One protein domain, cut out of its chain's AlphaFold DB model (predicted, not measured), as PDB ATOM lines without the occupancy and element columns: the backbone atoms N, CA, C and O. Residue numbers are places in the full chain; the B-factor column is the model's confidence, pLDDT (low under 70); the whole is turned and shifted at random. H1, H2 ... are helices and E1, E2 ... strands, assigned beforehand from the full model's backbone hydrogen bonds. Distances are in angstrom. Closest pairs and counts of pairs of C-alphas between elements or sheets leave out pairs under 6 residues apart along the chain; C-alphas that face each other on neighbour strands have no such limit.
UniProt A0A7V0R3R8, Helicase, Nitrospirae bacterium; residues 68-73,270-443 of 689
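This is residues 68 to 73 and 270 to 443 of the 689 residues of the protein "Helicase" of Nitrospirae bacterium (UniProt A0A7V0R3R8). A twisted sheet of six strands has H1 and H2 over one face and H3 over the opposite face, while H8 only grazes it; beyond H3 the helices H4, H5, H6 and H7 form a loose lobe at one end of the long axis. The printed part has 180 residues, with eight named helices and six named strands in the order H1 E1 H2 E2 E3 H3 H4 H5 H6 H7 E4 E5 H8 E6. The mixed sheet runs E3 E2 E4 E1 E5 E6, and the class is mixed, helices and strands. The whole is compact, with a radius of gyration of the C-alphas of 17.0 A, and elongated, spanning 61 by 34 by 30 A.

Begin at residues 68 to 73, then find C-alpha 270 at (321.445, 326.997, 235.681), where H1 runs to 277. E1 is 283 to 286, H2 is 290 to 302 and 18.5 A long, E2 is 308 to 311, E3 is 316 to 318. Next come H3, 328 to 334, H4, 336 to 342, H5, 347 to 353, H6, 361 to 371 and 15.2 A long, and H7, 373 to 380. E4 is 385 to 388, E5 403 to 406, H8 413 to 420; E6, 432 to 439, runs 23.1 A to C-alpha 439 at (309.147, 319.538, 238.749).

Look first at the hairpin E2 and E3, antiparallel, with N 310 and O 317 at 2.9 A. The other neighbours are parallel: see N 309 and O 385 at 2.9 A for E2 and E4, N 386 and O 283 at 2.9 A for E4 and E1, N 286 and O 405 at 2.8 A for E1 and E5, N 406 and O 436 at 2.8 A for E5 and E6. E1, H2, E2 form a split strand-helix-strand unit, two parallel strands joined through a helix with E4 between them; E5, H8, E6 form an unsplit one; both crossovers are right-handed. H2 is on the sheet over E2 and E4, at a height of 8.6 A, its closest C-alphas to E4 being Ala 293 and Ile 387, 6.0 A. H1 is on the same face, at 9.2 A. H3 is on the opposite face, at 9.3 A, over E2. H8 only grazes the sheet, with residues 416 to 420. H3 touches H7 at a steep tilt of 43 degrees, closest at the C-alphas of Arg 333 and Lys 378, 5.4 A. H6 and H7 form a helical hairpin, closest at the C-alphas of Lys 369 and Leu 376, 5.6 A. H4 only just touches H6, with 3 pairs of C-alphas within 8 A, the closest Tyr 341 and Phe 361, 6.8 A; H5 and H6 are near each other, with 6 pairs within 10 A. Every O i to N i+4 pair is within hydrogen-bond range in H1, H2, H3, H4, H5, H7 and H8, and 6 of 7 in H6.

The C-alphas of Gly 354 and Lys 442, the two farthest apart, are 61.8 A apart. Residues 74 to 269 are not printed; C-alphas 73 and 270 stand 11.1 A apart across the cut. The links E4 to E5 and H8 to E6 are long. The mean pLDDT of the printed part is 90.0, and no printed residue is under 70.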
ATOM      1  N   LYS A  68     312.285 339.029 246.447       87.12
ATOM      2  CA  LYS A  68     312.107 337.727 245.789       87.12
ATOM      3  C   LYS A  68     311.875 337.939 244.289       87.12
ATOM      4  O   LYS A  68     311.041 338.753 243.900       87.12
ATOM      5  N   GLU A  69     312.633 337.244 243.454       89.62
ATOM      6  CA  GLU A  69     312.331 337.115 242.027       89.62
ATOM      7  C   GLU A  69     311.304 336.011 241.779       89.62
ATOM      8  O   GLU A  69     311.126 335.116 242.612       89.62
ATOM      9  N   ASP A  70     310.660 336.068 240.615       86.00
ATOM     10  CA  ASP A  70     309.742 335.022 240.178       86.00
ATOM     11  C   ASP A  70     310.484 333.671 240.088       86.00
ATOM     12  O   ASP A  70     311.642 333.622 239.648       86.00
ATOM     13  N   PRO A  71     309.854 332.565 240.522       88.31
ATOM     14  CA  PRO A  71     310.464 331.242 240.468       88.31
ATOM     15  C   PRO A  71     310.721 330.799 239.020       88.31
ATOM     16  O   PRO A  71     309.849 330.898 238.158       88.31
ATOM     17  N   GLU A  72     311.901 330.231 238.757       91.75
ATOM     18  CA  GLU A  72     312.161 329.518 237.501       91.75
ATOM     19  C   GLU A  72     311.819 328.036 237.676       91.75
ATOM     20  O   GLU A  72     312.374 327.360 238.539       91.75
ATOM     21  N   ASN A  73     310.903 327.523 236.855       91.75
ATOM     22  CA  ASN A  73     310.426 326.145 236.944       91.75
ATOM     23  C   ASN A  73     310.916 325.329 235.739       91.75
ATOM     24  O   ASN A  73     310.645 325.689 234.594       91.75
ATOM     25  N   HIS A 270     321.875 325.976 234.721       96.19
ATOM     26  CA  HIS A 270     321.445 326.997 235.681       96.19
ATOM     27  C   HIS A 270     322.592 327.537 236.531       96.19
ATOM     28  O   HIS A 270     322.739 328.755 236.662       96.19
ATOM     29  N   ILE A 271     323.459 326.662 237.051       96.00
ATOM     30  CA  ILE A 271     324.634 327.085 237.823       96.00
ATOM     31  C   ILE A 271     325.569 327.929 236.940       96.00
ATOM     32  O   ILE A 271     325.984 329.016 237.345       96.00
ATOM     33  N   LYS A 272     325.875 327.483 235.714       95.69
ATOM     34  CA  LYS A 272     326.749 328.222 234.779       95.69
ATOM     35  C   LYS A 272     326.141 329.561 234.358       95.69
ATOM     36  O   LYS A 272     326.859 330.560 234.314       95.69
ATOM     37  N   LYS A 273     324.836 329.597 234.075       94.69
ATOM     38  CA  LYS A 273     324.089 330.817 233.743       94.69
ATOM     39  C   LYS A 273     324.178 331.826 234.885       94.69
ATOM     40  O   LYS A 273     324.623 332.949 234.671       94.69
ATOM     41  N   LYS A 274     323.869 331.397 236.113       93.19
ATOM     42  CA  LYS A 274     323.939 332.236 237.315       93.19
ATOM     43  C   LYS A 274     325.337 332.812 237.533       93.19
ATOM     44  O   LYS A 274     325.465 334.016 237.727       93.19
ATOM     45  N   ARG A 275     326.381 331.983 237.425       91.25
ATOM     46  CA  ARG A 275     327.783 332.414 237.576       91.25
ATOM     47  C   ARG A 275     328.232 333.439 236.525       91.25
ATOM     48  O   ARG A 275     329.159 334.204 236.764       91.25
ATOM     49  N   LYS A 276     327.579 333.461 235.359       91.62
ATOM     50  CA  LYS A 276     327.854 334.418 234.278       91.62
ATOM     51  C   LYS A 276     327.061 335.722 234.415       91.62
ATOM     52  O   LYS A 276     327.562 336.772 234.027       91.62
ATOM     53  N   GLU A 277     325.820 335.643 234.884       89.75
ATOM     54  CA  GLU A 277     324.878 336.771 234.919       89.75
ATOM     55  C   GLU A 277     324.931 337.574 236.224       89.75
ATOM     56  O   GLU A 277     324.548 338.743 236.227       89.75
ATOM     57  N   ARG A 278     325.397 336.970 237.325       87.88
ATOM     58  CA  ARG A 278     325.436 337.595 238.654       87.88
ATOM     59  C   ARG A 278     326.845 337.666 239.217       87.88
ATOM     60  O   ARG A 278     327.684 336.826 238.910       87.88
ATOM     61  N   ASP A 279     327.063 338.653 240.081       88.44
ATOM     62  CA  ASP A 279     328.314 338.814 240.828       88.44
ATOM     63  C   ASP A 279     328.443 337.758 241.937       88.44
ATOM     64  O   ASP A 279     329.448 337.051 242.021       88.44
ATOM     65  N   ASN A 280     327.376 337.549 242.718       92.31
ATOM     66  CA  ASN A 280     327.328 336.487 243.717       92.31
ATOM     67  C   ASN A 280     327.358 335.114 243.031       92.31
ATOM     68  O   ASN A 280     326.482 334.800 242.231       92.31
ATOM     69  N   GLN A 281     328.357 334.286 243.348       91.62
ATOM     70  CA  GLN A 281     328.555 332.959 242.751       91.62
ATOM     71  C   GLN A 281     327.913 331.826 243.565       91.62
ATOM     72  O   GLN A 281     327.852 330.692 243.079       91.62
ATOM     73  N   LYS A 282     327.425 332.121 244.779       95.38
ATOM     74  CA  LYS A 282     326.982 331.119 245.754       95.38
ATOM     75  C   LYS A 282     325.637 330.512 245.378       95.38
ATOM     76  O   LYS A 282     324.689 331.236 245.091       95.38
ATOM     77  N   VAL A 283     325.535 329.191 245.371       96.75
ATOM     78  CA  VAL A 283     324.297 328.454 245.086       96.75
ATOM     79  C   VAL A 283     324.110 327.390 246.150       96.75
ATOM     80  O   VAL A 283     325.054 326.669 246.471       96.75
ATOM     81  N   VAL A 284     322.887 327.274 246.663       97.12
ATOM     82  CA  VAL A 284     322.483 326.121 247.466       97.12
ATOM     83  C   VAL A 284     321.531 325.246 246.655       97.12
ATOM     84  O   VAL A 284     320.566 325.743 246.076       97.12
ATOM     85  N   VAL A 285     321.828 323.954 246.578       97.75
ATOM     86  CA  VAL A 285     321.017 322.944 245.895       97.75
ATOM     87  C   VAL A 285     320.425 322.032 246.958       97.75
ATOM     88  O   VAL A 285     321.166 321.338 247.648       97.75
ATOM     89  N   PHE A 286     319.105 322.035 247.089       96.75
ATOM     90  CA  PHE A 286     318.380 321.135 247.973       96.75
ATOM     91  C   PHE A 286     317.855 319.920 247.216       96.75
ATOM     92  O   PHE A 286     317.327 320.046 246.110       96.75
ATOM     93  N   THR A 287     317.965 318.760 247.850       94.50
ATOM     94  CA  THR A 287     317.373 317.488 247.423       94.50
ATOM     95  C   THR A 287     316.879 316.736 248.653       94.50
ATOM     96  O   THR A 287     317.453 316.890 249.725       94.50
ATOM     97  N   VAL A 288     315.820 315.945 248.546       89.62
ATOM     98  CA  VAL A 288     315.307 315.159 249.678       89.62
ATOM     99  C   VAL A 288     316.314 314.074 250.076       89.62
ATOM    100  O   VAL A 288     316.640 313.925 251.250       89.62
ATOM    101  N   PHE A 289     316.882 313.352 249.104       90.31
ATOM    102  CA  PHE A 289     317.614 312.116 249.390       90.31
ATOM    103  C   PHE A 289     319.135 312.289 249.458       90.31
ATOM    104  O   PHE A 289     319.770 312.918 248.605       90.31
ATOM    105  N   THR A 290     319.745 311.627 250.443       90.25
ATOM    106  CA  THR A 290     321.197 311.669 250.702       90.25
ATOM    107  C   THR A 290     322.028 311.125 249.535       90.25
ATOM    108  O   THR A 290     323.054 311.696 249.166       90.25
ATOM    109  N   ASP A 291     321.581 310.042 248.907       90.94
ATOM    110  CA  ASP A 291     322.248 309.444 247.749       90.94
ATOM    111  C   ASP A 291     322.178 310.332 246.496       90.94
ATOM    112  O   ASP A 291     323.129 310.370 245.714       90.94
ATOM    113  N   THR A 292     321.096 311.098 246.333       94.62
ATOM    114  CA  THR A 292     320.981 312.115 245.282       94.62
ATOM    115  C   THR A 292     321.959 313.256 245.547       94.62
ATOM    116  O   THR A 292     322.690 313.644 244.636       94.62
ATOM    117  N   ALA A 293     322.056 313.743 246.788       94.88
ATOM    118  CA  ALA A 293     323.019 314.781 247.158       94.88
ATOM    119  C   ALA A 293     324.461 314.354 246.831       94.88
ATOM    120  O   ALA A 293     325.205 315.089 246.176       94.88
ATOM    121  N   GLN A 294     324.821 313.120 247.200       93.25
ATOM    122  CA  GLN A 294     326.135 312.553 246.914       93.25
ATOM    123  C   GLN A 294     326.386 312.376 245.411       93.25
ATOM    124  O   GLN A 294     327.479 312.666 244.915       93.25
ATOM    125  N   TYR A 295     325.379 311.909 244.671       94.88
ATOM    126  CA  TYR A 295     325.450 311.790 243.219       94.88
ATOM    127  C   TYR A 295     325.740 313.147 242.571       94.88
ATOM    128  O   TYR A 295     326.708 313.264 241.819       94.88
ATOM    129  N   LEU A 296     324.963 314.179 242.909       96.62
ATOM    130  CA  LEU A 296     325.145 315.532 242.379       96.62
ATOM    131  C   LEU A 296     326.529 316.089 242.710       96.62
ATOM    132  O   LEU A 296     327.193 316.638 241.832       96.62
ATOM    133  N   TYR A 297     326.992 315.899 243.944       95.88
ATOM    134  CA  TYR A 297     328.308 316.345 244.387       95.88
ATOM    135  C   TYR A 297     329.427 315.744 243.530       95.88
ATOM    136  O   TYR A 297     330.234 316.473 242.949       95.88
ATOM    137  N   ASN A 298     329.405 314.422 243.350       94.62
ATOM    138  CA  ASN A 298     330.377 313.717 242.518       94.62
ATOM    139  C   ASN A 298     330.315 314.164 241.047       94.62
ATOM    140  O   ASN A 298     331.350 314.327 240.401       94.62
ATOM    141  N   GLN A 299     329.113 314.368 240.501       94.94
ATOM    142  CA  GLN A 299     328.945 314.784 239.107       94.94
ATOM    143  C   GLN A 299     329.415 316.219 238.860       94.94
ATOM    144  O   GLN A 299     330.087 316.472 237.862       94.94
ATOM    145  N   LEU A 300     329.127 317.154 239.768       95.38
ATOM    146  CA  LEU A 300     329.595 318.533 239.637       95.38
ATOM    147  C   LEU A 300     331.128 318.615 239.736       95.38
ATOM    148  O   LEU A 300     331.746 319.327 238.945       95.38
ATOM    149  N   ILE A 301     331.763 317.835 240.613       94.25
ATOM    150  CA  ILE A 301     333.234 317.741 240.649       94.25
ATOM    151  C   ILE A 301     333.781 317.209 239.318       94.25
ATOM    152  O   ILE A 301     334.713 317.787 238.759       94.25
ATOM    153  N   ASN A 302     333.178 316.151 238.768       92.31
ATOM    154  CA  ASN A 302     333.594 315.579 237.481       92.31
ATOM    155  C   ASN A 302     333.428 316.558 236.306       92.31
ATOM    156  O   ASN A 302     334.215 316.527 235.360       92.31
ATOM    157  N   GLU A 303     332.436 317.445 236.374       92.12
ATOM    158  CA  GLU A 303     332.211 318.532 235.413       92.12
ATOM    159  C   GLU A 303     333.153 319.736 235.615       92.12
ATOM    160  O   GLU A 303     333.114 320.695 234.839       92.12
ATOM    161  N   GLY A 304     334.032 319.681 236.621       92.94
ATOM    162  CA  GLY A 304     335.073 320.675 236.881       92.94
ATOM    163  C   GLY A 304     334.638 321.831 237.781       92.94
ATOM    164  O   GLY A 304     335.283 322.881 237.771       92.94
ATOM    165  N   PHE A 305     333.549 321.679 238.540       94.06
ATOM    166  CA  PHE A 305     333.205 322.641 239.581       94.06
ATOM    167  C   PHE A 305     334.130 322.473 240.795       94.06
ATOM    168  O   PHE A 305     334.367 321.363 241.259       94.06
ATOM    169  N   CYS A 306     334.606 323.603 241.320       92.00
ATOM    170  CA  CYS A 306     335.382 323.701 242.559       92.00
ATOM    171  C   CYS A 306     334.608 324.527 243.600       92.00
ATOM    172  O   CYS A 306     333.591 325.153 243.262       92.00
ATOM    173  N   ASN A 307     335.135 324.588 244.824       94.00
ATOM    174  CA  ASN A 307     334.541 325.246 245.986       94.00
ATOM    175  C   ASN A 307     333.178 324.634 246.331       94.00
ATOM    176  O   ASN A 307     332.196 325.355 246.531       94.00
ATOM    177  N   ILE A 308     333.093 323.305 246.337       95.88
ATOM    178  CA  ILE A 308     331.833 322.578 246.504       95.88
ATOM    179  C   ILE A 308     331.817 321.747 247.787       95.88
ATOM    180  O   ILE A 308     332.802 321.107 248.157       95.88
ATOM    181  N   ALA A 309     330.668 321.741 248.456       96.44
ATOM    182  CA  ALA A 309     330.400 320.887 249.601       96.44
ATOM    183  C   ALA A 309     329.053 320.172 249.475       96.44
ATOM    184  O   ALA A 309     328.117 320.678 248.854       96.44
ATOM    185  N   CYS A 310     328.971 319.004 250.100       95.94
ATOM    186  CA  CYS A 310     327.762 318.212 250.275       95.94
ATOM    187  C   CYS A 310     327.476 318.088 251.773       95.94
ATOM    188  O   CYS A 310     328.385 317.781 252.541       95.94
ATOM    189  N   VAL A 311     326.239 318.326 252.201       94.94
ATOM    190  CA  VAL A 311     325.797 318.135 253.587       94.94
ATOM    191  C   VAL A 311     324.513 317.317 253.597       94.94
ATOM    192  O   VAL A 311     323.484 317.728 253.073       94.94
ATOM    193  N   SER A 312     324.569 316.152 254.224       89.12
ATOM    194  CA  SER A 312     323.424 315.272 254.454       89.12
ATOM    195  C   SER A 312     323.254 315.000 255.947       89.12
ATOM    196  O   SER A 312     324.145 315.307 256.744       89.12
ATOM    197  N   GLY A 313     322.135 314.381 256.333       77.88
ATOM    198  CA  GLY A 313     321.862 314.036 257.734       77.88
ATOM    199  C   GLY A 313     322.920 313.118 258.365       77.88
ATOM    200  O   GLY A 313     323.141 313.164 259.575       77.88
ATOM    201  N   SER A 314     323.624 312.323 257.555       76.38
ATOM    202  CA  SER A 314     324.615 311.345 258.019       76.38
ATOM    203  C   SER A 314     326.067 311.718 257.705       76.38
ATOM    204  O   SER A 314     326.965 311.314 258.452       76.38
ATOM    205  N   LEU A 315     326.321 312.464 256.624       86.38
ATOM    206  CA  LEU A 315     327.666 312.745 256.114       86.38
ATOM    207  C   LEU A 315     327.775 314.147 255.500       86.38
ATOM    208  O   LEU A 315     326.882 314.609 254.795       86.38
ATOM    209  N   SER A 316     328.900 314.809 255.739       92.50
ATOM    210  CA  SER A 316     329.281 316.080 255.131       92.50
ATOM    211  C   SER A 316     330.648 315.962 254.463       92.50
ATOM    212  O   SER A 316     331.596 315.478 255.084       92.50
ATOM    213  N   GLU A 317     330.760 316.431 253.222       92.81
ATOM    214  CA  GLU A 317     331.963 316.324 252.397       92.81
ATOM    215  C   GLU A 317     332.312 317.640 251.696       92.81
ATOM    216  O   GLU A 317     331.444 318.471 251.429       92.81
ATOM    217  N   THR A 318     333.595 317.836 251.386       93.00
ATOM    218  CA  THR A 318     334.083 318.980 250.594       93.00
ATOM    219  C   THR A 318     335.117 318.535 249.573       93.00
ATOM    220  O   THR A 318     335.889 317.613 249.850       93.00
ATOM    221  N   ASP A 319     335.227 319.254 248.462       88.38
ATOM    222  CA  ASP A 319     336.185 318.980 247.382       88.38
ATOM    223  C   ASP A 319     337.663 319.052 247.807       88.38
ATOM    224  O   ASP A 319     338.532 318.485 247.147       88.38
ATOM    225  N   TYR A 320     337.951 319.664 248.956       83.06
ATOM    226  CA  TYR A 320     339.282 319.709 249.574       83.06
ATOM    227  C   TYR A 320     339.591 318.536 250.522       83.06
ATOM    228  O   TYR A 320     340.594 318.564 251.236       83.06
ATOM    229  N   GLY A 321     338.747 317.499 250.547       82.88
ATOM    230  CA  GLY A 321     339.020 316.235 251.241       82.88
ATOM    231  C   GLY A 321     338.513 316.135 252.682       82.88
ATOM    232  O   GLY A 321     338.831 315.159 253.362       82.88
ATOM    233  N   TYR A 322     337.725 317.100 253.172       88.69
ATOM    234  CA  TYR A 322     336.956 316.894 254.403       88.69
ATOM    235  C   TYR A 322     335.840 315.870 254.162       88.69
ATOM    236  O   TYR A 322     335.102 315.996 253.189       88.69
ATOM    237  N   SER A 323     335.709 314.904 255.071       89.75
ATOM    238  CA  SER A 323     334.596 313.955 255.139       89.75
ATOM    239  C   SER A 323     334.318 313.655 256.618       89.75
ATOM    240  O   SER A 323     335.224 313.266 257.363       89.75
ATOM    241  N   GLY A 324     333.102 313.926 257.094       88.69
ATOM    242  CA  GLY A 324     332.738 313.784 258.507       88.69
ATOM    243  C   GLY A 324     331.291 314.178 258.806       88.69
ATOM    244  O   GLY A 324     330.546 314.535 257.909       88.69
ATOM    245  N   LYS A 325     330.869 314.115 260.076       85.50
ATOM    246  CA  LYS A 325     329.483 314.449 260.478       85.50
ATOM    247  C   LYS A 325     329.227 315.940 260.732       85.50
ATOM    248  O   LYS A 325     328.077 316.340 260.855       85.50
ATOM    249  N   LYS A 326     330.278 316.748 260.902       89.38
ATOM    250  CA  LYS A 326     330.138 318.163 261.271       89.38
ATOM    251  C   LYS A 326     330.029 319.018 260.018       89.38
ATOM    252  O   LYS A 326     330.853 318.889 259.118       89.38
ATOM    253  N   PHE A 327     329.073 319.937 260.006       91.94
ATOM    254  CA  PHE A 327     328.853 320.848 258.883       91.94
ATOM    255  C   PHE A 327     329.088 322.316 259.250       91.94
ATOM    256  O   PHE A 327     329.109 323.162 258.362       91.94
ATOM    257  N   GLU A 328     329.337 322.656 260.518       91.06
ATOM    258  CA  GLU A 328     329.514 324.047 260.953       91.06
ATOM    259  C   GLU A 328     330.664 324.730 260.206       91.06
ATOM    260  O   GLU A 328     330.494 325.825 259.678       91.06
ATOM    261  N   GLY A 329     331.802 324.046 260.060       90.94
ATOM    262  CA  GLY A 329     332.945 324.567 259.303       90.94
ATOM    263  C   GLY A 329     332.667 324.739 257.804       90.94
ATOM    264  O   GLY A 329     333.246 325.622 257.174       90.94
ATOM    265  N   ILE A 330     331.767 323.935 257.230       94.19
ATOM    266  CA  ILE A 330     331.298 324.092 255.845       94.19
ATOM    267  C   ILE A 330     330.431 325.347 255.745       94.19
ATOM    268  O   ILE A 330     330.655 326.176 254.865       94.19
ATOM    269  N   LEU A 331     329.495 325.537 256.679       94.38
ATOM    270  CA  LEU A 331     328.623 326.710 256.694       94.38
ATOM    271  C   LEU A 331     329.399 328.008 256.934       94.38
ATOM    272  O   LEU A 331     329.100 329.012 256.298       94.38
ATOM    273  N   GLU A 332     330.425 327.996 257.785       94.25
ATOM    274  CA  GLU A 332     331.313 329.147 258.003       94.25
ATOM    275  C   GLU A 332     332.078 329.554 256.732       94.25
ATOM    276  O   GLU A 332     332.299 330.741 256.505       94.25
ATOM    277  N   ARG A 333     332.463 328.587 255.887       94.38
ATOM    278  CA  ARG A 333     333.130 328.835 254.593       94.38
ATOM    279  C   ARG A 333     332.144 329.213 253.485       94.38
ATOM    280  O   ARG A 333     332.482 329.978 252.580       94.38
ATOM    281  N   PHE A 334     330.928 328.672 253.535       95.81
ATOM    282  CA  PHE A 334     329.878 328.954 252.559       95.81
ATOM    283  C   PHE A 334     329.195 330.302 252.812       95.81
ATOM    284  O   PHE A 334     328.945 331.030 251.859       95.81
ATOM    285  N   ALA A 335     328.941 330.675 254.063       94.88
ATOM    286  CA  ALA A 335     328.255 331.912 254.431       94.88
ATOM    287  C   ALA A 335     329.025 332.710 255.506       94.88
ATOM    288  O   ALA A 335     328.523 332.888 256.618       94.88
ATOM    289  N   PRO A 336     330.257 333.171 255.222       94.44
ATOM    290  CA  PRO A 336     331.110 333.820 256.216       94.44
ATOM    291  C   PRO A 336     330.549 335.149 256.744       94.44
ATOM    292  O   PRO A 336     330.755 335.451 257.920       94.44
ATOM    293  N   TYR A 337     329.830 335.939 255.937       93.12
ATOM    294  CA  TYR A 337     329.202 337.173 256.427       93.12
ATOM    295  C   TYR A 337     328.192 336.851 257.528       93.12
ATOM    296  O   TYR A 337     328.213 337.431 258.613       93.12
ATOM    297  N   THR A 338     327.341 335.866 257.274       91.81
ATOM    298  CA  THR A 338     326.289 335.486 258.210       91.81
ATOM    299  C   THR A 338     326.848 334.710 259.404       91.81
ATOM    300  O   THR A 338     326.645 335.097 260.551       91.81
ATOM    301  N   LYS A 339     327.591 333.627 259.154       92.75
ATOM    302  CA  LYS A 339     328.043 332.678 260.181       92.75
ATOM    303  C   LYS A 339     329.203 333.183 261.023       92.75
ATOM    304  O   LYS A 339     329.230 332.949 262.226       92.75
ATOM    305  N   LEU A 340     330.172 333.854 260.403       92.38
ATOM    306  CA  LEU A 340     331.353 334.322 261.117       92.38
ATOM    307  C   LEU A 340     331.179 335.761 261.579       92.38
ATOM    308  O   LEU A 340     331.428 336.024 262.742       92.38
ATOM    309  N   TYR A 341     330.751 336.687 260.723       91.12
ATOM    310  CA  TYR A 341     330.688 338.100 261.113       91.12
ATOM    311  C   TYR A 341     329.446 338.462 261.939       91.12
ATOM    312  O   TYR A 341     329.577 339.206 262.906       91.12
ATOM    313  N   LYS A 342     328.254 337.950 261.592       88.69
ATOM    314  CA  LYS A 342     327.002 338.307 262.288       88.69
ATOM    315  C   LYS A 342     326.640 337.400 263.464       88.69
ATOM    316  O   LYS A 342     326.164 337.904 264.474       88.69
ATOM    317  N   GLU A 343     326.805 336.083 263.335       89.06
ATOM    318  CA  GLU A 343     326.367 335.127 264.367       89.06
ATOM    319  C   GLU A 343     327.400 334.893 265.481       89.06
ATOM    320  O   GLU A 343     327.018 334.632 266.622       89.06
ATOM    321  N   LYS A 344     328.701 334.935 265.167       88.56
ATOM    322  CA  LYS A 344     329.760 334.603 266.129       88.56
ATOM    323  C   LYS A 344     330.135 335.820 266.974       88.56
ATOM    324  O   LYS A 344     330.340 336.908 266.445       88.56
ATOM    325  N   ASP A 345     330.285 335.609 268.278       88.56
ATOM    326  CA  ASP A 345     330.743 336.640 269.209       88.56
ATOM    327  C   ASP A 345     332.260 336.873 269.074       88.56
ATOM    328  O   ASP A 345     333.067 335.948 269.219       88.56
ATOM    329  N   TRP A 346     332.635 338.122 268.795       89.81
ATOM    330  CA  TRP A 346     334.018 338.580 268.660       89.81
ATOM    331  C   TRP A 346     334.449 339.556 269.759       89.81
ATOM    332  O   TRP A 346     335.602 339.994 269.735       89.81
ATOM    333  N   SER A 347     333.592 339.875 270.738       87.50
ATOM    334  CA  SER A 347     333.892 340.865 271.783       87.50
ATOM    335  C   SER A 347     335.188 340.545 272.528       87.50
ATOM    336  O   SER A 347     336.018 341.429 272.724       87.50
ATOM    337  N   TYR A 348     335.440 339.264 272.819       87.38
ATOM    338  CA  TYR A 348     336.698 338.811 273.421       87.38
ATOM    339  C   TYR A 348     337.938 339.265 272.629       87.38
ATOM    340  O   TYR A 348     338.916 339.733 273.212       87.38
ATOM    341  N   LEU A 349     337.903 339.149 271.296       87.19
ATOM    342  CA  LEU A 349     339.024 339.526 270.433       87.19
ATOM    343  C   LEU A 349     339.238 341.043 270.437       87.19
ATOM    344  O   LEU A 349     340.381 341.507 270.473       87.19
ATOM    345  N   TYR A 350     338.147 341.807 270.387       88.88
ATOM    346  CA  TYR A 350     338.185 343.268 270.384       88.88
ATOM    347  C   TYR A 350     338.724 343.810 271.705       88.88
ATOM    348  O   TYR A 350     339.631 344.645 271.691       88.88
ATOM    349  N   ASP A 351     338.271 343.254 272.825       87.94
ATOM    350  CA  ASP A 351     338.713 343.639 274.162       87.94
ATOM    351  C   ASP A 351     340.182 343.273 274.408       87.94
ATOM    352  O   ASP A 351     340.965 344.114 274.852       87.94
ATOM    353  N   GLU A 352     340.600 342.043 274.070       88.12
ATOM    354  CA  GLU A 352     341.982 341.585 274.285       88.12
ATOM    355  C   GLU A 352     342.992 342.412 273.474       88.12
ATOM    356  O   GLU A 352     344.115 342.666 273.921       88.12
ATOM    357  N   LYS A 353     342.610 342.830 272.262       85.44
ATOM    358  CA  LYS A 353     343.486 343.584 271.353       85.44
ATOM    359  C   LYS A 353     343.270 345.099 271.400       85.44
ATOM    360  O   LYS A 353     344.020 345.814 270.736       85.44
ATOM    361  N   GLY A 354     342.301 345.590 272.175       85.25
ATOM    362  CA  GLY A 354     341.955 347.013 272.264       85.25
ATOM    363  C   GLY A 354     341.488 347.609 270.932       85.25
ATOM    364  O   GLY A 354     341.857 348.737 270.601       85.25
ATOM    365  N   ILE A 355     340.743 346.835 270.139       87.62
ATOM    366  CA  ILE A 355     340.252 347.214 268.806       87.62
ATOM    367  C   ILE A 355     338.792 347.664 268.931       87.62
ATOM    368  O   ILE A 355     338.025 347.079 269.685       87.62
ATOM    369  N   LEU A 356     338.404 348.702 268.188       85.94
ATOM    370  CA  LEU A 356     337.001 349.107 268.087       85.94
ATOM    371  C   LEU A 356     336.216 348.109 267.228       85.94
ATOM    372  O   LEU A 356     336.734 347.605 266.231       85.94
ATOM    373  N   GLU A 357     334.966 347.857 267.603       86.31
ATOM    374  CA  GLU A 357     334.077 346.977 266.846       86.31
ATOM    375  C   GLU A 357     333.933 347.468 265.387       86.31
ATOM    376  O   GLU A 357     333.715 348.662 265.160       86.31
ATOM    377  N   PRO A 358     334.105 346.585 264.384       87.56
ATOM    378  CA  PRO A 358     334.107 346.985 262.981       87.56
ATOM    379  C   PRO A 358     332.704 347.333 262.468       87.56
ATOM    380  O   PRO A 358     331.774 346.531 262.560       87.56
ATOM    381  N   GLU A 359     332.581 348.492 261.817       85.06
ATOM    382  CA  GLU A 359     331.321 348.970 261.225       85.06
ATOM    383  C   GLU A 359     330.923 348.210 259.948       85.06
ATOM    384  O   GLU A 359     329.747 348.181 259.580       85.06
ATOM    385  N   SER A 360     331.884 347.574 259.267       89.44
ATOM    386  CA  SER A 360     331.643 346.825 258.033       89.44
ATOM    387  C   SER A 360     332.281 345.435 258.038       89.44
ATOM    388  O   SER A 360     333.256 345.157 258.742       89.44
ATOM    389  N   PHE A 361     331.758 344.554 257.182       90.31
ATOM    390  CA  PHE A 361     332.325 343.218 256.986       90.31
ATOM    391  C   PHE A 361     333.760 343.259 256.446       90.31
ATOM    392  O   PHE A 361     334.572 342.399 256.777       90.31
ATOM    393  N   GLU A 362     334.099 344.258 255.632       91.00
ATOM    394  CA  GLU A 362     335.443 344.378 255.066       91.00
ATOM    395  C   GLU A 362     336.457 344.846 256.120       91.00
ATOM    396  O   GLU A 362     337.574 344.328 256.191       91.00
ATOM    397  N   ASP A 363     336.044 345.743 257.021       90.69
ATOM    398  CA  ASP A 363     336.851 346.128 258.185       90.69
ATOM    399  C   ASP A 363     337.072 344.937 259.115       90.69
ATOM    400  O   ASP A 363     338.197 344.683 259.556       90.69
ATOM    401  N   TRP A 364     336.022 344.143 259.340       93.94
ATOM    402  CA  TRP A 364     336.113 342.908 260.106       93.94
ATOM    403  C   TRP A 364     337.121 341.923 259.495       93.94
ATOM    404  O   TRP A 364     338.001 341.434 260.204       93.94
ATOM    405  N   LYS A 365     337.094 341.692 258.174       91.56
ATOM    406  CA  LYS A 365     338.089 340.827 257.508       91.56
ATOM    407  C   LYS A 365     339.520 341.321 257.714       91.56
ATOM    408  O   LYS A 365     340.422 340.513 257.939       91.56
ATOM    409  N   ASN A 366     339.745 342.636 257.662       91.00
ATOM    410  CA  ASN A 366     341.066 343.225 257.889       91.00
ATOM    411  C   ASN A 366     341.585 342.988 259.318       91.00
ATOM    412  O   ASN A 366     342.798 342.848 259.510       91.00
ATOM    413  N   ILE A 367     340.687 342.922 260.306       90.56
ATOM    414  CA  ILE A 367     341.007 342.550 261.691       90.56
ATOM    415  C   ILE A 367     341.354 341.059 261.768       90.56
ATOM    416  O   ILE A 367     342.430 340.710 262.259       90.56
ATOM    417  N   ILE A 368     340.499 340.184 261.226       92.56
ATOM    418  CA  ILE A 368     340.716 338.727 261.227       92.56
ATOM    419  C   ILE A 368     342.046 338.363 260.567       92.56
ATOM    420  O   ILE A 368     342.825 337.601 261.135       92.56
ATOM    421  N   LYS A 369     342.383 339.003 259.442       90.69
ATOM    422  CA  LYS A 369     343.655 338.793 258.736       90.69
ATOM    423  C   LYS A 369     344.896 339.017 259.608       90.69
ATOM    424  O   LYS A 369     345.944 338.435 259.344       90.69
ATOM    425  N   LYS A 370     344.802 339.878 260.623       89.19
ATOM    426  CA  LYS A 370     345.913 340.208 261.526       89.19
ATOM    427  C   LYS A 370     345.907 339.388 262.813       89.19
ATOM    428  O   LYS A 370     346.972 339.207 263.399       89.19
ATOM    429  N   HIS A 371     344.734 338.956 263.273       89.50
ATOM    430  CA  HIS A 371     344.556 338.503 264.652       89.50
ATOM    431  C   HIS A 371     343.983 337.091 264.809       89.50
ATOM    432  O   HIS A 371     344.149 336.532 265.888       89.50
ATOM    433  N   ASP A 372     343.377 336.500 263.774       89.50
ATOM    434  CA  ASP A 372     342.831 335.140 263.838       89.50
ATOM    435  C   ASP A 372     343.126 334.333 262.552       89.50
ATOM    436  O   ASP A 372     342.340 334.352 261.595       89.50
ATOM    437  N   PRO A 373     344.273 333.627 262.496       89.19
ATOM    438  CA  PRO A 373     344.699 332.899 261.303       89.19
ATOM    439  C   PRO A 373     343.778 331.721 260.950       89.19
ATOM    440  O   PRO A 373     343.650 331.389 259.770       89.19
ATOM    441  N   ASP A 374     343.106 331.110 261.931       88.56
ATOM    442  CA  ASP A 374     342.218 329.967 261.690       88.56
ATOM    443  C   ASP A 374     340.953 330.394 260.937       88.56
ATOM    444  O   ASP A 374     340.527 329.728 259.988       88.56
ATOM    445  N   THR A 375     340.364 331.533 261.314       90.69
ATOM    446  CA  THR A 375     339.223 332.099 260.581       90.69
ATOM    447  C   THR A 375     339.658 332.694 259.247       90.69
ATOM    448  O   THR A 375     338.933 332.543 258.264       90.69
ATOM    449  N   LEU A 376     340.857 333.286 259.156       90.81
ATOM    450  CA  LEU A 376     341.408 333.733 257.872       90.81
ATOM    451  C   LEU A 376     341.485 332.579 256.865       90.81
ATOM    452  O   LEU A 376     341.046 332.745 255.731       90.81
ATOM    453  N   LYS A 377     341.951 331.396 257.283       89.25
ATOM    454  CA  LYS A 377     342.006 330.222 256.403       89.25
ATOM    455  C   LYS A 377     340.630 329.862 255.829       89.25
ATOM    456  O   LYS A 377     340.512 329.573 254.643       89.25
ATOM    457  N   LYS A 378     339.574 329.930 256.649       89.94
ATOM    458  CA  LYS A 378     338.192 329.681 256.194       89.94
ATOM    459  C   LYS A 378     337.724 330.713 255.163       89.94
ATOM    460  O   LYS A 378     336.967 330.362 254.266       89.94
ATOM    461  N   LEU A 379     338.170 331.965 255.285       89.50
ATOM    462  CA  LEU A 379     337.856 333.041 254.340       89.50
ATOM    463  C   LEU A 379     338.637 332.923 253.024       89.50
ATOM    464  O   LEU A 379     338.113 333.294 251.977       89.50
ATOM    465  N   GLU A 380     339.877 332.430 253.074       89.00
ATOM    466  CA  GLU A 380     340.731 332.226 251.894       89.00
ATOM    467  C   GLU A 380     340.334 330.985 251.075       89.00
ATOM    468  O   GLU A 380     340.643 330.910 249.887       89.00
ATOM    469  N   GLU A 381     339.594 330.052 251.679       87.81
ATOM    470  CA  GLU A 381     339.075 328.837 251.043       87.81
ATOM    471  C   GLU A 381     337.525 328.842 250.996       87.81
ATOM    472  O   GLU A 381     336.892 327.981 251.623       87.81
ATOM    473  N   PRO A 382     336.869 329.795 250.300       90.31
ATOM    474  CA  PRO A 382     335.413 329.917 250.307       90.31
ATOM    475  C   PRO A 382     334.727 328.746 249.594       90.31
ATOM    476  O   PRO A 382     335.293 328.124 248.699       90.31
ATOM    477  N   LEU A 383     333.477 328.476 249.972       94.56
ATOM    478  CA  LEU A 383     332.600 327.544 249.258       94.56
ATOM    479  C   LEU A 383     331.538 328.311 248.463       94.56
ATOM    480  O   LEU A 383     330.923 329.247 248.980       94.56
ATOM    481  N   ASP A 384     331.304 327.884 247.226       94.31
ATOM    482  CA  ASP A 384     330.385 328.510 246.273       94.31
ATOM    483  C   ASP A 384     329.186 327.622 245.943       94.31
ATOM    484  O   ASP A 384     328.131 328.132 245.589       94.31
ATOM    485  N   ILE A 385     329.315 326.299 246.034       97.06
ATOM    486  CA  ILE A 385     328.192 325.384 245.809       97.06
ATOM    487  C   ILE A 385     328.004 324.548 247.065       97.06
ATOM    488  O   ILE A 385     328.920 323.855 247.502       97.06
ATOM    489  N   LEU A 386     326.805 324.608 247.631       97.50
ATOM    490  CA  LEU A 386     326.398 323.767 248.745       97.50
ATOM    491  C   LEU A 386     325.254 322.875 248.283       97.50
ATOM    492  O   LEU A 386     324.170 323.368 247.990       97.50
ATOM    493  N   ILE A 387     325.487 321.571 248.216       97.62
ATOM    494  CA  ILE A 387     324.419 320.588 248.044       97.62
ATOM    495  C   ILE A 387     323.995 320.137 249.432       97.62
ATOM    496  O   ILE A 387     324.846 319.795 250.253       97.62
ATOM    497  N   ALA A 388     322.699 320.157 249.705       95.38
ATOM    498  CA  ALA A 388     322.167 319.850 251.016       95.38
ATOM    499  C   ALA A 388     320.909 318.988 250.940       95.38
ATOM    500  O   ALA A 388     320.090 319.167 250.037       95.38
ATOM    501  N   THR A 389     320.730 318.106 251.923       92.44
ATOM    502  CA  THR A 389     319.403 317.543 252.199       92.44
ATOM    503  C   THR A 389     318.579 318.456 253.100       92.44
ATOM    504  O   THR A 389     319.049 319.515 253.542       92.44
ATOM    505  N   ASP A 390     317.352 318.049 253.429       86.69
ATOM    506  CA  ASP A 390     316.476 318.812 254.321       86.69
ATOM    507  C   ASP A 390     317.017 318.972 255.753       86.69
ATOM    508  O   ASP A 390     316.513 319.809 256.502       86.69
ATOM    509  N   CYS A 391     318.139 318.329 256.103       85.81
ATOM    510  CA  CYS A 391     318.887 318.617 257.331       85.81
ATOM    511  C   CYS A 391     319.329 320.091 257.464       85.81
ATOM    512  O   CYS A 391     319.497 320.581 258.580       85.81
ATOM    513  N   LEU A 392     319.489 320.818 256.347       88.00
ATOM    514  CA  LEU A 392     319.777 322.261 256.341       88.00
ATOM    515  C   LEU A 392     318.562 323.128 255.960       88.00
ATOM    516  O   LEU A 392     318.707 324.347 255.834       88.00
ATOM    517  N   SER A 393     317.374 322.536 255.782       77.50
ATOM    518  CA  SER A 393     316.137 323.266 255.444       77.50
ATOM    519  C   SER A 393     315.570 324.055 256.632       77.50
ATOM    520  O   SER A 393     314.894 325.068 256.447       77.50
ATOM    521  N   GLU A 394     315.927 323.670 257.861       77.88
ATOM    522  CA  GLU A 394     315.510 324.317 259.104       77.88
ATOM    523  C   GLU A 394     316.706 324.810 259.936       77.88
ATOM    524  O   GLU A 394     317.854 324.452 259.702       77.88
ATOM    525  N   GLY A 395     316.460 325.728 260.878       77.06
ATOM    526  CA  GLY A 395     317.470 326.220 261.834       77.06
ATOM    527  C   GLY A 395     318.676 327.017 261.297       77.06
ATOM    528  O   GLY A 395     319.284 327.747 262.069       77.06
ATOM    529  N   GLN A 396     319.017 326.956 260.005       87.00
ATOM    530  CA  GLN A 396     320.242 327.573 259.470       87.00
ATOM    531  C   GLN A 396     320.026 328.920 258.768       87.00
ATOM    532  O   GLN A 396     319.014 329.118 258.099       87.00
ATOM    533  N   ASN A 397     320.989 329.841 258.897       89.12
ATOM    534  CA  ASN A 397     321.070 331.062 258.088       89.12
ATOM    535  C   ASN A 397     322.112 330.882 256.972       89.12
ATOM    536  O   ASN A 397     323.261 330.560 257.267       89.12
ATOM    537  N   LEU A 398     321.734 331.144 255.720       94.06
ATOM    538  CA  LEU A 398     322.607 331.031 254.541       94.06
ATOM    539  C   LEU A 398     322.567 332.308 253.681       94.06
ATOM    540  O   LEU A 398     322.682 332.241 252.462       94.06
ATOM    541  N   GLN A 399     322.379 333.471 254.311       92.19
ATOM    542  CA  GLN A 399     322.006 334.729 253.646       92.19
ATOM    543  C   GLN A 399     323.058 335.260 252.660       92.19
ATOM    544  O   GLN A 399     322.719 336.038 251.777       92.19
ATOM    545  N   ASP A 400     324.320 334.829 252.779       94.44
ATOM    546  CA  ASP A 400     325.377 335.090 251.792       94.44
ATOM    547  C   ASP A 400     325.021 334.548 250.397       94.44
ATOM    548  O   ASP A 400     325.505 335.068 249.395       94.44
ATOM    549  N   CYS A 401     324.184 333.513 250.317       95.12
ATOM    550  CA  CYS A 401     323.674 332.941 249.077       95.12
ATOM    551  C   CYS A 401     322.425 333.689 248.593       95.12
ATOM    552  O   CYS A 401     321.558 334.039 249.389       95.12
ATOM    553  N   ASP A 402     322.305 333.888 247.279       94.81
ATOM    554  CA  ASP A 402     321.152 334.539 246.646       94.81
ATOM    555  C   ASP A 402     320.327 333.609 245.735       94.81
ATOM    556  O   ASP A 402     319.373 334.055 245.099       94.81
ATOM    557  N   CYS A 403     320.688 332.323 245.639       96.44
ATOM    558  CA  CYS A 403     320.024 331.364 244.756       96.44
ATOM    559  C   CYS A 403     319.827 330.004 245.427       96.44
ATOM    560  O   CYS A 403     320.802 329.328 245.770       96.44
ATOM    561  N   VAL A 404     318.565 329.597 245.548       96.31
ATOM    562  CA  VAL A 404     318.147 328.266 245.995       96.31
ATOM    563  C   VAL A 404     317.670 327.467 244.787       96.31
ATOM    564  O   VAL A 404     316.813 327.926 244.036       96.31
ATOM    565  N   ILE A 405     318.202 326.259 244.613       97.31
ATOM    566  CA  ILE A 405     317.731 325.295 243.619       97.31
ATOM    567  C   ILE A 405     317.099 324.115 244.351       97.31
ATOM    568  O   ILE A 405     317.794 323.371 245.034       97.31
ATOM    569  N   ASN A 406     315.797 323.920 244.192       95.88
ATOM    570  CA  ASN A 406     315.096 322.712 244.607       95.88
ATOM    571  C   ASN A 406     315.214 321.687 243.479       95.88
ATOM    572  O   ASN A 406     314.479 321.762 242.492       95.88
ATOM    573  N   TYR A 407     316.175 320.769 243.602       95.75
ATOM    574  CA  TYR A 407     316.411 319.723 242.605       95.75
ATOM    575  C   TYR A 407     315.265 318.709 242.551       95.75
ATOM    576  O   TYR A 407     315.032 318.077 241.525       95.75
ATOM    577  N   ASP A 408     314.514 318.587 243.634       90.88
ATOM    578  CA  ASP A 408     313.269 317.842 243.717       90.88
ATOM    579  C   ASP A 408     312.307 318.569 244.660       90.88
ATOM    580  O   ASP A 408     312.704 319.297 245.584       90.88
ATOM    581  N   ILE A 409     311.022 318.431 244.346       84.69
ATOM    582  CA  ILE A 409     309.925 319.124 245.011       84.69
ATOM    583  C   ILE A 409     309.358 318.207 246.081       84.69
ATOM    584  O   ILE A 409     308.846 317.124 245.799       84.69
ATOM    585  N   HIS A 410     309.435 318.673 247.321       78.75
ATOM    586  CA  HIS A 410     308.759 318.041 248.442       78.75
ATOM    587  C   HIS A 410     307.242 318.205 248.252       78.75
ATOM    588  O   HIS A 410     306.779 319.291 247.898       78.75
ATOM    589  N   TRP A 411     306.451 317.156 248.483       74.81
ATOM    590  CA  TRP A 411     304.997 317.224 248.301       74.81
ATOM    591  C   TRP A 411     304.329 318.085 249.390       74.81
ATOM    592  O   TRP A 411     303.213 318.567 249.198       74.81
ATOM    593  N   ASN A 412     305.039 318.357 250.494       70.94
ATOM    594  CA  ASN A 412     304.710 319.394 251.465       70.94
ATOM    595  C   ASN A 412     305.352 320.753 251.075       70.94
ATOM    596  O   ASN A 412     306.555 320.950 251.277       70.94
ATOM    597  N   PRO A 413     304.571 321.744 250.604       72.31
ATOM    598  CA  PRO A 413     305.071 323.053 250.191       72.31
ATOM    599  C   PRO A 413     305.727 323.825 251.339       72.31
ATOM    600  O   PRO A 413     306.621 324.632 251.094       72.31
ATOM    601  N   VAL A 414     305.367 323.563 252.600       73.69
ATOM    602  CA  VAL A 414     306.001 324.228 253.752       73.69
ATOM    603  C   VAL A 414     307.517 324.017 253.738       73.69
ATOM    604  O   VAL A 414     308.265 324.963 253.981       73.69
ATOM    605  N   ARG A 415     307.988 322.825 253.353       78.94
ATOM    606  CA  ARG A 415     309.421 322.504 253.249       78.94
ATOM    607  C   ARG A 415     310.131 323.370 252.212       78.94
ATOM    608  O   ARG A 415     311.220 323.877 252.460       78.94
ATOM    609  N   ILE A 416     309.486 323.629 251.079       83.75
ATOM    610  CA  ILE A 416     310.035 324.474 250.009       83.75
ATOM    611  C   ILE A 416     310.142 325.934 250.480       83.75
ATOM    612  O   ILE A 416     311.163 326.588 250.249       83.75
ATOM    613  N   ILE A 417     309.135 326.434 251.207       81.75
ATOM    614  CA  ILE A 417     309.172 327.774 251.824       81.75
ATOM    615  C   ILE A 417     310.304 327.849 252.851       81.75
ATOM    616  O   ILE A 417     311.066 328.814 252.861       81.75
ATOM    617  N   GLN A 418     310.469 326.819 253.686       83.50
ATOM    618  CA  GLN A 418     311.549 326.751 254.671       83.50
ATOM    619  C   GLN A 418     312.937 326.785 254.010       83.50
ATOM    620  O   GLN A 418     313.796 327.547 254.479       83.50
ATOM    621  N   ARG A 419     313.131 326.043 252.905       90.56
ATOM    622  CA  ARG A 419     314.350 326.066 252.073       90.56
ATOM    623  C   ARG A 419     314.634 327.474 251.538       90.56
ATOM    624  O   ARG A 419     315.747 327.975 251.702       90.56
ATOM    625  N   MET A 420     313.632 328.163 250.983       88.81
ATOM    626  CA  MET A 420     313.792 329.551 250.522       88.81
ATOM    627  C   MET A 420     314.083 330.519 251.684       88.81
ATOM    628  O   MET A 420     314.958 331.382 251.591       88.81
ATOM    629  N   GLY A 421     313.443 330.309 252.837       87.25
ATOM    630  CA  GLY A 421     313.668 331.045 254.085       87.25
ATOM    631  C   GLY A 421     315.067 330.880 254.695       87.25
ATOM    632  O   GLY A 421     315.381 331.503 255.715       87.25
ATOM    633  N   ARG A 422     315.941 330.041 254.114       91.12
ATOM    634  CA  ARG A 422     317.363 329.983 254.500       91.12
ATOM    635  C   ARG A 422     318.135 331.206 254.010       91.12
ATOM    636  O   ARG A 422     319.060 331.643 254.698       91.12
ATOM    637  N   ILE A 423     317.737 331.752 252.859       92.44
ATOM    638  CA  ILE A 423     318.349 332.934 252.237       92.44
ATOM    639  C   ILE A 423     317.457 334.181 252.338       92.44
ATOM    640  O   ILE A 423     317.971 335.298 252.367       92.44
ATOM    641  N   ASP A 424     316.135 334.001 252.456       90.06
ATOM    642  CA  ASP A 424     315.179 335.089 252.678       90.06
ATOM    643  C   ASP A 424     315.096 335.485 254.155       90.06
ATOM    644  O   ASP A 424     314.238 335.016 254.904       90.06
ATOM    645  N   ARG A 425     316.028 336.328 254.604       85.44
ATOM    646  CA  ARG A 425     316.073 336.802 255.991       85.44
ATOM    647  C   ARG A 425     316.475 338.268 256.088       85.44
ATOM    648  O   ARG A 425     317.116 338.818 255.194       85.44
ATOM    649  N   LEU A 426     316.101 338.880 257.212       83.38
ATOM    650  CA  LEU A 426     316.451 340.255 257.545       83.38
ATOM    651  C   LEU A 426     317.974 340.415 257.643       83.38
ATOM    652  O   LEU A 426     318.639 339.610 258.296       83.38
ATOM    653  N   GLY A 427     318.502 341.481 257.038       80.50
ATOM    654  CA  GLY A 427     319.936 341.779 257.076       80.50
ATOM    655  C   GLY A 427     320.756 340.990 256.055       80.50
ATOM    656  O   GLY A 427     321.985 340.996 256.142       80.50
ATOM    657  N   SER A 428     320.089 340.350 255.085       88.25
ATOM    658  CA  SER A 428     320.764 339.698 253.966       88.25
ATOM    659  C   SER A 428     321.671 340.695 253.231       88.25
ATOM    660  O   SER A 428     321.236 341.812 252.934       88.25
ATOM    661  N   PRO A 429     322.920 340.318 252.901       89.31
ATOM    662  CA  PRO A 429     323.807 341.162 252.101       89.31
ATOM    663  C   PRO A 429     323.346 341.275 250.636       89.31
ATOM    664  O   PRO A 429     323.848 342.121 249.896       89.31
ATOM    665  N   ASN A 430     322.409 340.427 250.205       91.69
ATOM    666  CA  ASN A 430     321.898 340.387 248.841       91.69
ATOM    667  C   ASN A 430     320.650 341.271 248.696       91.69
ATOM    668  O   ASN A 430     319.767 341.259 249.547       91.69
ATOM    669  N   GLN A 431     320.537 342.015 247.590       88.75
ATOM    670  CA  GLN A 431     319.341 342.829 247.310       88.75
ATOM    671  C   GLN A 431     318.173 341.996 246.775       88.75
ATOM    672  O   GLN A 431     317.011 342.336 246.995       88.75
ATOM    673  N   THR A 432     318.485 340.924 246.051       91.62
ATOM    674  CA  THR A 432     317.527 340.069 245.351       91.62
ATOM    675  C   THR A 432     317.877 338.608 245.568       91.62
ATOM    676  O   THR A 432     319.056 338.261 245.559       91.62
ATOM    677  N   ILE A 433     316.867 337.756 245.698       93.69
ATOM    678  CA  ILE A 433     317.014 336.302 245.830       93.69
ATOM    679  C   ILE A 433     316.172 335.581 244.783       93.69
ATOM    680  O   ILE A 433     315.111 336.063 244.386       93.69
ATOM    681  N   LYS A 434     316.639 334.410 244.350       93.31
ATOM    682  CA  LYS A 434     316.013 333.614 243.294       93.31
ATOM    683  C   LYS A 434     315.827 332.158 243.717       93.31
ATOM    684  O   LYS A 434     316.706 331.574 244.348       93.31
ATOM    685  N   GLY A 435     314.685 331.587 243.341       93.94
ATOM    686  CA  GLY A 435     314.372 330.169 243.507       93.94
ATOM    687  C   GLY A 435     314.244 329.473 242.151       93.94
ATOM    688  O   GLY A 435     313.619 330.018 241.241       93.94
ATOM    689  N   ILE A 436     314.835 328.288 242.015       95.50
ATOM    690  CA  ILE A 436     314.718 327.424 240.832       95.50
ATOM    691  C   ILE A 436     314.143 326.080 241.278       95.50
ATOM    692  O   ILE A 436     314.646 325.492 242.230       95.50
ATOM    693  N   ASN A 437     313.112 325.588 240.601       94.19
ATOM    694  CA  ASN A 437     312.349 324.407 240.996       94.19
ATOM    695  C   ASN A 437     312.329 323.367 239.871       94.19
ATOM    696  O   ASN A 437     311.955 323.686 238.745       94.19
ATOM    697  N   PHE A 438     312.686 322.124 240.184       93.56
ATOM    698  CA  PHE A 438     312.643 320.998 239.252       93.56
ATOM    699  C   PHE A 438     311.412 320.133 239.528       93.56
ATOM    700  O   PHE A 438     311.378 319.355 240.480       93.56
ATOM    701  N   TRP A 439     310.406 320.263 238.674       88.19
ATOM    702  CA  TRP A 439     309.147 319.538 238.749       88.19
ATOM    703  C   TRP A 439     309.207 318.249 237.919       88.19
ATOM    704  O   TRP A 439     309.688 318.278 236.779       88.19
ATOM    705  N   PRO A 440     308.675 317.129 238.433       81.56
ATOM    706  CA  PRO A 440     308.456 315.948 237.616       81.56
ATOM    707  C   PRO A 440     307.252 316.175 236.700       81.56
ATOM    708  O   PRO A 440     306.216 316.673 237.130       81.56
ATOM    709  N   GLY A 441     307.372 315.814 235.427       80.06
ATOM    710  CA  GLY A 441     306.326 315.997 234.418       80.06
ATOM    711  C   GLY A 441     306.793 316.819 233.221       80.06
ATOM    712  O   GLY A 441     307.910 317.329 233.189       80.06
ATOM    713  N   LYS A 442     305.923 316.963 232.214       76.31
ATOM    714  CA  LYS A 442     306.140 317.914 231.102       76.31
ATOM    715  C   LYS A 442     305.592 319.302 231.429       76.31
ATOM    716  O   LYS A 442     305.962 320.285 230.795       76.31
ATOM    717  N   ASN A 443     304.669 319.357 232.382       78.00
ATOM    718  CA  ASN A 443     304.041 320.550 232.919       78.00
ATOM    719  C   ASN A 443     303.440 320.219 234.298       78.00
ATOM    720  O   ASN A 443     303.471 319.072 234.751       78.00
TER     721      ASN A 443